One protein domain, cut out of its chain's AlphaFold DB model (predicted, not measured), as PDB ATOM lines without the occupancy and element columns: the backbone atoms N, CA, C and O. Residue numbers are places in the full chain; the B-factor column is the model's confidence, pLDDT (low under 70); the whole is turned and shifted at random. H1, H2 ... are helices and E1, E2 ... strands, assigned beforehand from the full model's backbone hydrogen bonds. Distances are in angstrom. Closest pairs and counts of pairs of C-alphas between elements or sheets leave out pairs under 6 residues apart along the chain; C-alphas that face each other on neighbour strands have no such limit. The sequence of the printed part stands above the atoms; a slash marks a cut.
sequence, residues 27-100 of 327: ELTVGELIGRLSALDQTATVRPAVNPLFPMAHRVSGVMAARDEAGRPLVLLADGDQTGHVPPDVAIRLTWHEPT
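This is residues 27 to 100 of the 327 residues of an uncharacterized protein of Streptomyces clavuligerus (UniProt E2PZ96). A long hairpin of two strands, E1 and E2, bends sharply partway along, and two small helices that stay apart from each other, H1 and H2, lie toward the inner side of the bend. Residues 31 to 36 of H1 and residues 38 to 44, of which 38 belongs to H1, stick out from the rest, while H2 follows E2 past the hairpin's open end. The 74 printed residues run H1, E1, E2, H2, with one antiparallel sheet of order E1 - E2; the class is mixed, helices and strands. The whole is loose, with a radius of gyration of the C-alphas of 14.3 A, and elongated, spanning 44 by 28 by 23 A.

E1, residues 56 to 67, and E2, residues 73 to 85, form an antiparallel hairpin, with 166 degrees between their directions. N 57 and O 84 are 2.8 A apart and N 74 and O 66 are 2.9 A apart, both within hydrogen-bond range. E1 bends by 70 degrees at residue 59 and E2 by 73 degrees at residue 82. Residues 49 to 50 pair antiparallel with residues 56 to 57 of E1. H1, residues 30 to 38, has its closest C-alpha to E2 at Val 30, 7.5 A from that of Val 75. H2, residues 88 to 93, is apart from H1 and from E1. In H1 and H2 every O i to N i+4 pair is within hydrogen-bond range.

E1 measures 27.9 A and E2 32.1 A from first to last C-alpha; H1 measures 11.9 A and H2 8.7 A. C-alpha 30 is at (31.487, -41.109, -33.668), C-alpha 56 at (34.036, -51.453, -54.771) and C-alpha 93 at (46.422, -50.554, -47.365).

The C-alphas of Gly 71 and Thr 100, the two farthest apart, are 44.8 A apart. The printed part has no cut. The link from H1 to E1 is long, with 17 residues; the other two are tight. Mean pLDDT of the printed part is 83.4, with residues 51 to 53 under 70.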
ATOM      1  N   GLU A  27      35.367 -50.673 -30.945       83.31
ATOM      2  CA  GLU A  27      34.445 -50.007 -31.864       83.31
ATOM      3  C   GLU A  27      34.830 -48.531 -32.008       83.31
ATOM      4  O   GLU A  27      34.964 -47.808 -31.018       83.31
ATOM      5  N   LEU A  28      34.987 -48.067 -33.251       84.75
ATOM      6  CA  LEU A  28      35.289 -46.667 -33.535       84.75
ATOM      7  C   LEU A  28      34.105 -45.786 -33.118       84.75
ATOM      8  O   LEU A  28      32.999 -45.912 -33.651       84.75
ATOM      9  N   THR A  29      34.336 -44.848 -32.203       90.00
ATOM     10  CA  THR A  29      33.289 -43.920 -31.769       90.00
ATOM     11  C   THR A  29      33.021 -42.845 -32.824       90.00
ATOM     12  O   THR A  29      33.880 -42.484 -33.631       90.00
ATOM     13  N   VAL A  30      31.829 -42.241 -32.785       84.81
ATOM     14  CA  VAL A  30      31.487 -41.109 -33.668       84.81
ATOM     15  C   VAL A  30      32.446 -39.930 -33.463       84.81
ATOM     16  O   VAL A  30      32.806 -39.259 -34.427       84.81
ATOM     17  N   GLY A  31      32.877 -39.680 -32.221       87.94
ATOM     18  CA  GLY A  31      33.825 -38.609 -31.909       87.94
ATOM     19  C   GLY A  31      35.190 -38.836 -32.559       87.94
ATOM     20  O   GLY A  31      35.736 -37.916 -33.162       87.94
ATOM     21  N   GLU A  32      35.707 -40.064 -32.506       89.00
ATOM     22  CA  GLU A  32      36.963 -40.431 -33.171       89.00
ATOM     23  C   GLU A  32      36.838 -40.378 -34.693       89.00
ATOM     24  O   GLU A  32      37.737 -39.863 -35.356       89.00
ATOM     25  N   LEU A  33      35.714 -40.840 -35.251       87.31
ATOM     26  CA  LEU A  33      35.436 -40.721 -36.681       87.31
ATOM     27  C   LEU A  33      35.437 -39.252 -37.127       87.31
ATOM     28  O   LEU A  33      36.115 -38.907 -38.091       87.31
ATOM     29  N   ILE A  34      34.720 -38.376 -36.414       91.31
ATOM     30  CA  ILE A  34      34.705 -36.935 -36.704       91.31
ATOM     31  C   ILE A  34      36.105 -36.348 -36.549       91.31
ATOM     32  O   ILE A  34      36.511 -35.566 -37.401       91.31
ATOM     33  N   GLY A  35      36.856 -36.725 -35.513       92.00
ATOM     34  CA  GLY A  35      38.233 -36.273 -35.314       92.00
ATOM     35  C   GLY A  35      39.133 -36.617 -36.504       92.00
ATOM     36  O   GLY A  35      39.819 -35.737 -37.020       92.00
ATOM     37  N   ARG A  36      39.061 -37.862 -36.998       89.62
ATOM     38  CA  ARG A  36      39.804 -38.312 -38.188       89.62
ATOM     39  C   ARG A  36      39.372 -37.562 -39.450       89.62
ATOM     40  O   ARG A  36      40.223 -37.076 -40.183       89.62
ATOM     41  N   LEU A  37      38.064 -37.425 -39.685       87.75
ATOM     42  CA  LEU A  37      37.538 -36.703 -40.849       87.75
ATOM     43  C   LEU A  37      37.847 -35.200 -40.802       87.75
ATOM     44  O   LEU A  37      38.081 -34.597 -41.840       87.75
ATOM     45  N   SER A  38      37.880 -34.595 -39.612       91.56
ATOM     46  CA  SER A  38      38.154 -33.161 -39.435       91.56
ATOM     47  C   SER A  38      39.617 -32.796 -39.686       91.56
ATOM     48  O   SER A  38      39.911 -31.627 -39.914       91.56
ATOM     49  N   ALA A  39      40.528 -33.773 -39.627       90.56
ATOM     50  CA  ALA A  39      41.931 -33.592 -39.991       90.56
ATOM     51  C   ALA A  39      42.165 -33.640 -41.514       90.56
ATOM     52  O   ALA A  39      43.238 -33.253 -41.972       90.56
ATOM     53  N   LEU A  40      41.184 -34.113 -42.292       87.62
ATOM     54  CA  LEU A  40      41.237 -34.115 -43.752       87.62
ATOM     55  C   LEU A  40      40.781 -32.779 -44.346       87.62
ATOM     56  O   LEU A  40      40.142 -31.958 -43.687       87.62
ATOM     57  N   ASP A  41      41.060 -32.592 -45.637       86.69
ATOM     58  CA  ASP A  41      40.456 -31.521 -46.427       86.69
ATOM     59  C   ASP A  41      38.922 -31.631 -46.387       86.69
ATOM     60  O   ASP A  41      38.332 -32.621 -46.826       86.69
ATOM     61  N   GLN A  42      38.266 -30.586 -45.879       87.50
ATOM     62  CA  GLN A  42      36.810 -30.518 -45.729       87.50
ATOM     63  C   GLN A  42      36.065 -30.528 -47.071       87.50
ATOM     64  O   GLN A  42      34.857 -30.768 -47.102       87.50
ATOM     65  N   THR A  43      36.762 -30.265 -48.178       86.06
ATOM     66  CA  THR A  43      36.204 -30.328 -49.534       86.06
ATOM     67  C   THR A  43      36.373 -31.702 -50.192       86.06
ATOM     68  O   THR A  43      35.805 -31.951 -51.261       86.06
ATOM     69  N   ALA A  44      37.093 -32.630 -49.549       78.62
ATOM     70  CA  ALA A  44      37.303 -33.975 -50.062       78.62
ATOM     71  C   ALA A  44      36.006 -34.804 -50.070       78.62
ATOM     72  O   ALA A  44      35.160 -34.734 -49.178       78.62
ATOM     73  N   THR A  45      35.844 -35.642 -51.098       83.75
ATOM     74  CA  THR A  45      34.683 -36.537 -51.207       83.75
ATOM     75  C   THR A  45      34.892 -37.807 -50.384       83.75
ATOM     76  O   THR A  45      35.825 -38.563 -50.643       83.75
ATOM     77  N   VAL A  46      33.966 -38.105 -49.471       82.56
ATOM     78  CA  VAL A  46      33.967 -39.350 -48.686       82.56
ATOM     79  C   VAL A  46      33.317 -40.491 -49.478       82.56
ATOM     80  O   VAL A  46      32.209 -40.343 -50.002       82.56
ATOM     81  N   ARG A  47      33.992 -41.646 -49.553       80.38
ATOM     82  CA  ARG A  47      33.482 -42.866 -50.201       80.38
ATOM     83  C   ARG A  47      33.657 -44.078 -49.285       80.38
ATOM     84  O   ARG A  47      34.800 -44.437 -49.014       80.38
ATOM     85  N   PRO A  48      32.574 -44.719 -48.812       82.75
ATOM     86  CA  PRO A  48      32.669 -45.993 -48.126       82.75
ATOM     87  C   PRO A  48      33.238 -47.031 -49.081       82.75
ATOM     88  O   PRO A  48      32.827 -47.151 -50.240       82.75
ATOM     89  N   ALA A  49      34.195 -47.783 -48.567       73.94
ATOM     90  CA  ALA A  49      34.709 -48.961 -49.216       73.94
ATOM     91  C   ALA A  49      34.139 -50.161 -48.453       73.94
ATOM     92  O   ALA A  49      34.295 -50.268 -47.237       73.94
ATOM     93  N   VAL A  50      33.463 -51.057 -49.167       80.25
ATOM     94  CA  VAL A  50      32.934 -52.301 -48.602       80.25
ATOM     95  C   VAL A  50      33.553 -53.440 -49.395       80.25
ATOM     96  O   VAL A  50      33.419 -53.480 -50.617       80.25
ATOM     97  N   ASN A  51      34.242 -54.362 -48.723       59.75
ATOM     98  CA  ASN A  51      34.833 -55.523 -49.382       59.75
ATOM     99  C   ASN A  51      34.209 -56.821 -48.889       59.75
ATOM    100  O   ASN A  51      34.469 -57.231 -47.761       59.75
ATOM    101  N   PRO A  52      33.459 -57.510 -49.756       61.41
ATOM    102  CA  PRO A  52      33.154 -58.904 -49.514       61.41
ATOM    103  C   PRO A  52      33.737 -59.867 -50.559       61.41
ATOM    104  O   PRO A  52      33.389 -61.031 -50.465       61.41
ATOM    105  N   LEU A  53      34.558 -59.423 -51.532       64.25
ATOM    106  CA  LEU A  53      35.361 -60.215 -52.511       64.25
ATOM    107  C   LEU A  53      35.796 -59.362 -53.727       64.25
ATOM    108  O   LEU A  53      36.678 -59.764 -54.481       64.25
ATOM    109  N   PHE A  54      35.180 -58.191 -53.929       72.75
ATOM    110  CA  PHE A  54      35.561 -57.212 -54.951       72.75
ATOM    111  C   PHE A  54      35.577 -55.817 -54.321       72.75
ATOM    112  O   PHE A  54      34.533 -55.379 -53.830       72.75
ATOM    113  N   PRO A  55      36.712 -55.102 -54.329       78.25
ATOM    114  CA  PRO A  55      36.821 -53.817 -53.661       78.25
ATOM    115  C   PRO A  55      36.111 -52.744 -54.492       78.25
ATOM    116  O   PRO A  55      36.643 -52.207 -55.469       78.25
ATOM    117  N   MET A  56      34.870 -52.452 -54.113       84.38
ATOM    118  CA  MET A  56      34.036 -51.453 -54.771       84.38
ATOM    119  C   MET A  56      33.907 -50.216 -53.887       84.38
ATOM    120  O   MET A  56      33.785 -50.301 -52.667       84.38
ATOM    121  N   ALA A  57      33.975 -49.051 -54.523       85.75
ATOM    122  CA  ALA A  57      33.772 -47.763 -53.892       85.75
ATOM    123  C   ALA A  57      32.306 -47.367 -54.038       85.75
ATOM    124  O   ALA A  57      31.777 -47.279 -55.155       85.75
ATOM    125  N   HIS A  58      31.665 -47.069 -52.920       84.69
ATOM    126  CA  HIS A  58      30.275 -46.658 -52.886       84.69
ATOM    127  C   HIS A  58      30.155 -45.197 -52.447       84.69
ATOM    128  O   HIS A  58      31.083 -44.611 -51.885       84.69
ATOM    129  N   ARG A  59      29.022 -44.562 -52.752       86.12
ATOM    130  CA  ARG A  59      28.684 -43.237 -52.209       86.12
ATOM    131  C   ARG A  59      28.013 -43.392 -50.857       86.12
ATOM    132  O   ARG A  59      27.164 -44.253 -50.707       86.12
ATOM    133  N   VAL A  60      28.290 -42.495 -49.912       87.94
ATOM    134  CA  VAL A  60      27.398 -42.349 -48.752       87.94
ATOM    135  C   VAL A  60      26.108 -41.704 -49.245       87.94
ATOM    136  O   VAL A  60      26.127 -40.564 -49.708       87.94
ATOM    137  N   SER A  61      24.991 -42.424 -49.177       88.50
ATOM    138  CA  SER A  61      23.682 -41.882 -49.562       88.50
ATOM    139  C   SER A  61      23.009 -41.121 -48.418       88.50
ATOM    140  O   SER A  61      22.162 -40.260 -48.657       88.50
ATOM    141  N   GLY A  62      23.408 -41.394 -47.174       82.50
ATOM    142  CA  GLY A  62      22.897 -40.694 -46.005       82.50
ATOM    143  C   GLY A  62      23.585 -41.091 -44.705       82.50
ATOM    144  O   GLY A  62      24.275 -42.103 -44.618       82.50
ATOM    145  N   VAL A  63      23.354 -40.279 -43.678       86.06
ATOM    146  CA  VAL A  63      23.773 -40.535 -42.298       86.06
ATOM    147  C   VAL A  63      22.511 -40.547 -41.444       86.06
ATOM    148  O   VAL A  63      21.746 -39.581 -41.457       86.06
ATOM    149  N   MET A  64      22.259 -41.642 -40.732       77.50
ATOM    150  CA  MET A  64      21.052 -41.818 -39.926       77.50
ATOM    151  C   MET A  64      21.410 -42.065 -38.466       77.50
ATOM    152  O   MET A  64      22.163 -42.980 -38.150       77.50
ATOM    153  N   ALA A  65      20.830 -41.278 -37.563       82.00
ATOM    154  CA  ALA A  65      20.884 -41.570 -36.136       82.00
ATOM    155  C   ALA A  65      19.890 -42.695 -35.793       82.00
ATOM    156  O   ALA A  65      18.739 -42.675 -36.235       82.00
ATOM    157  N   ALA A  66      20.335 -43.654 -34.990       84.12
ATOM    158  CA  ALA A  66      19.580 -44.816 -34.544       84.12
ATOM    159  C   ALA A  66      19.900 -45.138 -33.073       84.12
ATOM    160  O   ALA A  66      20.653 -44.427 -32.400       84.12
ATOM    161  N   ARG A  67      19.294 -46.210 -32.563       82.19
ATOM    162  CA  ARG A  67      19.671 -46.843 -31.301       82.19
ATOM    163  C   ARG A  67      19.807 -48.345 -31.520       82.19
ATOM    164  O   ARG A  67      19.069 -48.889 -32.339       82.19
ATOM    165  N   ASP A  68      20.745 -48.976 -30.825       84.00
ATOM    166  CA  ASP A  68      20.892 -50.435 -30.826       84.00
ATOM    167  C   ASP A  68      19.818 -51.119 -29.953       84.00
ATOM    168  O   ASP A  68      18.943 -50.458 -29.381       84.00
ATOM    169  N   GLU A  69      19.878 -52.448 -29.838       81.50
ATOM    170  CA  GLU A  69      18.940 -53.236 -29.023       81.50
ATOM    171  C   GLU A  69      19.002 -52.883 -27.528       81.50
ATOM    172  O   GLU A  69      17.991 -52.948 -26.829       81.50
ATOM    173  N   ALA A  70      20.163 -52.434 -27.047       86.56
ATOM    174  CA  ALA A  70      20.367 -51.957 -25.682       86.56
ATOM    175  C   ALA A  70      19.954 -50.481 -25.492       86.56
ATOM    176  O   ALA A  70      20.095 -49.921 -24.402       86.56
ATOM    177  N   GLY A  71      19.450 -49.823 -26.538       85.69
ATOM    178  CA  GLY A  71      19.042 -48.424 -26.516       85.69
ATOM    179  C   GLY A  71      20.199 -47.419 -26.550       85.69
ATOM    180  O   GLY A  71      19.950 -46.221 -26.365       85.69
ATOM    181  N   ARG A  72      21.440 -47.853 -26.789       81.94
ATOM    182  CA  ARG A  72      22.618 -46.985 -26.932       81.94
ATOM    183  C   ARG A  72      22.567 -46.247 -28.273       81.94
ATOM    184  O   ARG A  72      22.066 -46.803 -29.250       81.94
ATOM    185  N   PRO A  73      23.023 -44.984 -28.343       72.50
ATOM    186  CA  PRO A  73      23.014 -44.225 -29.588       72.50
ATOM    187  C   PRO A  73      23.951 -44.862 -30.620       72.50
ATOM    188  O   PRO A  73      25.081 -45.212 -30.303       72.50
ATOM    189  N   LEU A  74      23.480 -44.953 -31.861       77.19
ATOM    190  CA  LEU A  74      24.214 -45.498 -32.999       77.19
ATOM    191  C   LEU A  74      24.073 -44.547 -34.191       77.19
ATOM    192  O   LEU A  74      23.034 -43.905 -34.359       77.19
ATOM    193  N   VAL A  75      25.096 -44.467 -35.038       77.25
ATOM    194  CA  VAL A  75      25.022 -43.768 -36.327       77.25
ATOM    195  C   VAL A  75      25.213 -44.788 -37.438       77.25
ATOM    196  O   VAL A  75      26.189 -45.528 -37.449       77.25
ATOM    197  N   LEU A  76      24.269 -44.821 -38.371       78.25
ATOM    198  CA  LEU A  76      24.297 -45.681 -39.542       78.25
ATOM    199  C   LEU A  76      24.677 -44.852 -40.768       78.25
ATOM    200  O   LEU A  76      24.045 -43.832 -41.060       78.25
ATOM    201  N   LEU A  77      25.692 -45.311 -41.493       85.25
ATOM    202  CA  LEU A  77      26.047 -44.794 -42.808       85.25
ATOM    203  C   LEU A  77      25.279 -45.602 -43.848       85.25
ATOM    204  O   LEU A  77      25.493 -46.804 -43.997       85.25
ATOM    205  N   ALA A  78      24.344 -44.950 -44.532       79.94
ATOM    206  CA  ALA A  78      23.605 -45.586 -45.605       79.94
ATOM    207  C   ALA A  78      24.501 -45.683 -46.838       79.94
ATOM    208  O   ALA A  78      25.022 -44.675 -47.332       79.94
ATOM    209  N   ASP A  79      24.654 -46.908 -47.327       83.94
ATOM    210  CA  ASP A  79      25.335 -47.163 -48.580       83.94
ATOM    211  C   ASP A  79      24.516 -46.621 -49.762       83.94
ATOM    212  O   ASP A  79      23.285 -46.515 -49.710       83.94
ATOM    213  N   GLY A  80      25.203 -46.198 -50.808       83.31
ATOM    214  CA  GLY A  80      24.632 -45.556 -51.984       83.31
ATOM    215  C   GLY A  80      25.051 -46.261 -53.260       83.31
ATOM    216  O   GLY A  80      25.437 -47.427 -53.254       83.31
ATOM    217  N   ASP A  81      24.966 -45.548 -54.382       86.44
ATOM    218  CA  ASP A  81      25.341 -46.125 -55.668       86.44
ATOM    219  C   ASP A  81      26.823 -46.520 -55.688       86.44
ATOM    220  O   ASP A  81      27.706 -45.786 -55.225       86.44
ATOM    221  N   GLN A  82      27.087 -47.674 -56.290       88.50
ATOM    222  CA  GLN A  82      28.422 -48.156 -56.598       88.50
ATOM    223  C   GLN A  82      29.036 -47.261 -57.679       88.50
ATOM    224  O   GLN A  82      28.498 -47.122 -58.777       88.50
ATOM    225  N   THR A  83      30.165 -46.630 -57.369       87.00
ATOM    226  CA  THR A  83      30.786 -45.622 -58.248       87.00
ATOM    227  C   THR A  83      31.967 -46.126 -59.053       87.00
ATOM    228  O   THR A  83      32.379 -45.459 -60.000       87.00
ATOM    229  N   GLY A  84      32.523 -47.279 -58.694       87.94
ATOM    230  CA  GLY A  84      33.680 -47.848 -59.368       87.94
ATOM    231  C   GLY A  84      34.521 -48.693 -58.430       87.94
ATOM    232  O   GLY A  84      34.097 -49.019 -57.323       87.94
ATOM    233  N   HIS A  85      35.704 -49.070 -58.894       87.62
ATOM    234  CA  HIS A  85      36.660 -49.813 -58.085       87.62
ATOM    235  C   HIS A  85      37.342 -48.897 -57.075       87.62
ATOM    236  O   HIS A  85      37.560 -47.711 -57.336       87.62
ATOM    237  N   VAL A  86      37.689 -49.463 -55.925       85.62
ATOM    238  CA  VAL A  86      38.596 -48.805 -54.986       85.62
ATOM    239  C   VAL A  86      39.980 -48.712 -55.640       85.62
ATOM    240  O   VAL A  86      40.406 -49.679 -56.280       85.62
ATOM    241  N   PRO A  87      40.677 -47.568 -55.521       87.19
ATOM    242  CA  PRO A  87      42.050 -47.444 -55.995       87.19
ATOM    243  C   PRO A  87      42.949 -48.575 -55.447       87.19
ATOM    244  O   PRO A  87      42.819 -48.929 -54.272       87.19
ATOM    245  N   PRO A  88      43.835 -49.180 -56.265       84.62
ATOM    246  CA  PRO A  88      44.629 -50.340 -55.846       84.62
ATOM    247  C   PRO A  88      45.498 -50.096 -54.607       84.62
ATOM    248  O   PRO A  88      45.626 -50.979 -53.766       84.62
ATOM    249  N   ASP A  89      46.062 -48.899 -54.474       84.75
ATOM    250  CA  ASP A  89      46.844 -48.454 -53.318       84.75
ATOM    251  C   ASP A  89      46.017 -48.453 -52.023       84.75
ATOM    252  O   ASP A  89      46.475 -48.950 -50.993       84.75
ATOM    253  N   VAL A  90      44.767 -47.991 -52.090       84.56
ATOM    254  CA  VAL A  90      43.825 -48.037 -50.962       84.56
ATOM    255  C   VAL A  90      43.440 -49.483 -50.634       84.56
ATOM    256  O   VAL A  90      43.430 -49.864 -49.465       84.56
ATOM    257  N   ALA A  91      43.180 -50.321 -51.641       85.31
ATOM    258  CA  ALA A  91      42.848 -51.733 -51.429       85.31
ATOM    259  C   ALA A  91      44.005 -52.526 -50.786       85.31
ATOM    260  O   ALA A  91      43.760 -53.384 -49.938       85.31
ATOM    261  N   ILE A  92      45.257 -52.217 -51.140       84.44
ATOM    262  CA  ILE A  92      46.450 -52.803 -50.513       84.44
ATOM    263  C   ILE A  92      46.567 -52.365 -49.049       84.44
ATOM    264  O   ILE A  92      46.792 -53.202 -48.178       84.44
ATOM    265  N   ARG A  93      46.369 -51.073 -48.748       83.69
ATOM    266  CA  ARG A  93      46.422 -50.554 -47.365       83.69
ATOM    267  C   ARG A  93      45.353 -51.156 -46.466       83.69
ATOM    268  O   ARG A  93      45.632 -51.462 -45.314       83.69
ATOM    269  N   LEU A  94      44.161 -51.388 -47.011       81.81
ATOM    270  CA  LEU A  94      43.081 -52.089 -46.318       81.81
ATOM    271  C   LEU A  94      43.310 -53.604 -46.221       81.81
ATOM    272  O   LEU A  94      42.438 -54.321 -45.738       81.81
ATOM    273  N   THR A  95      44.466 -54.109 -46.670       86.62
ATOM    274  CA  THR A  95      44.841 -55.535 -46.695       86.62
ATOM    275  C   THR A  95      43.891 -56.410 -47.515       86.62
ATOM    276  O   THR A  95      43.852 -57.626 -47.373       86.62
ATOM    277  N   TRP A  96      43.115 -55.795 -48.411       85.25
ATOM    278  CA  TRP A  96      42.177 -56.502 -49.281       85.25
ATOM    279  C   TRP A  96      42.865 -57.151 -50.475       85.25
ATOM    280  O   TRP A  96      42.336 -58.104 -51.041       85.25
ATOM    281  N   HIS A  97      44.012 -56.611 -50.877       82.31
ATOM    282  CA  HIS A  97      44.840 -57.111 -51.966       82.31
ATOM    283  C   HIS A  97      46.293 -57.189 -51.504       82.31
ATOM    284  O   HIS A  97      46.780 -56.291 -50.817       82.31
ATOM    285  N   GLU A  98      47.011 -58.220 -51.945       85.62
ATOM    286  CA  GLU A  98      48.467 -58.229 -51.831       85.62
ATOM    287  C   GLU A  98      49.081 -57.185 -52.780       85.62
ATOM    288  O   GLU A  98      48.551 -56.974 -53.883       85.62
ATOM    289  N   PRO A  99      50.212 -56.556 -52.405       86.62
ATOM    290  CA  PRO A  99      50.988 -55.719 -53.311       86.62
ATOM    291  C   PRO A  99      51.411 -56.522 -54.547       86.62
ATOM    292  O   PRO A  99      52.405 -57.242 -54.547       86.62
ATOM    293  N   THR A 100      50.633 -56.418 -55.620       82.75
ATOM    294  CA  THR A 100      50.891 -57.152 -56.857       82.75
ATOM    295  C   THR A 100      51.539 -56.198 -57.845       82.75
ATOM    296  O   THR A 100      50.960 -55.165 -58.190       82.75
TER     297      THR A 100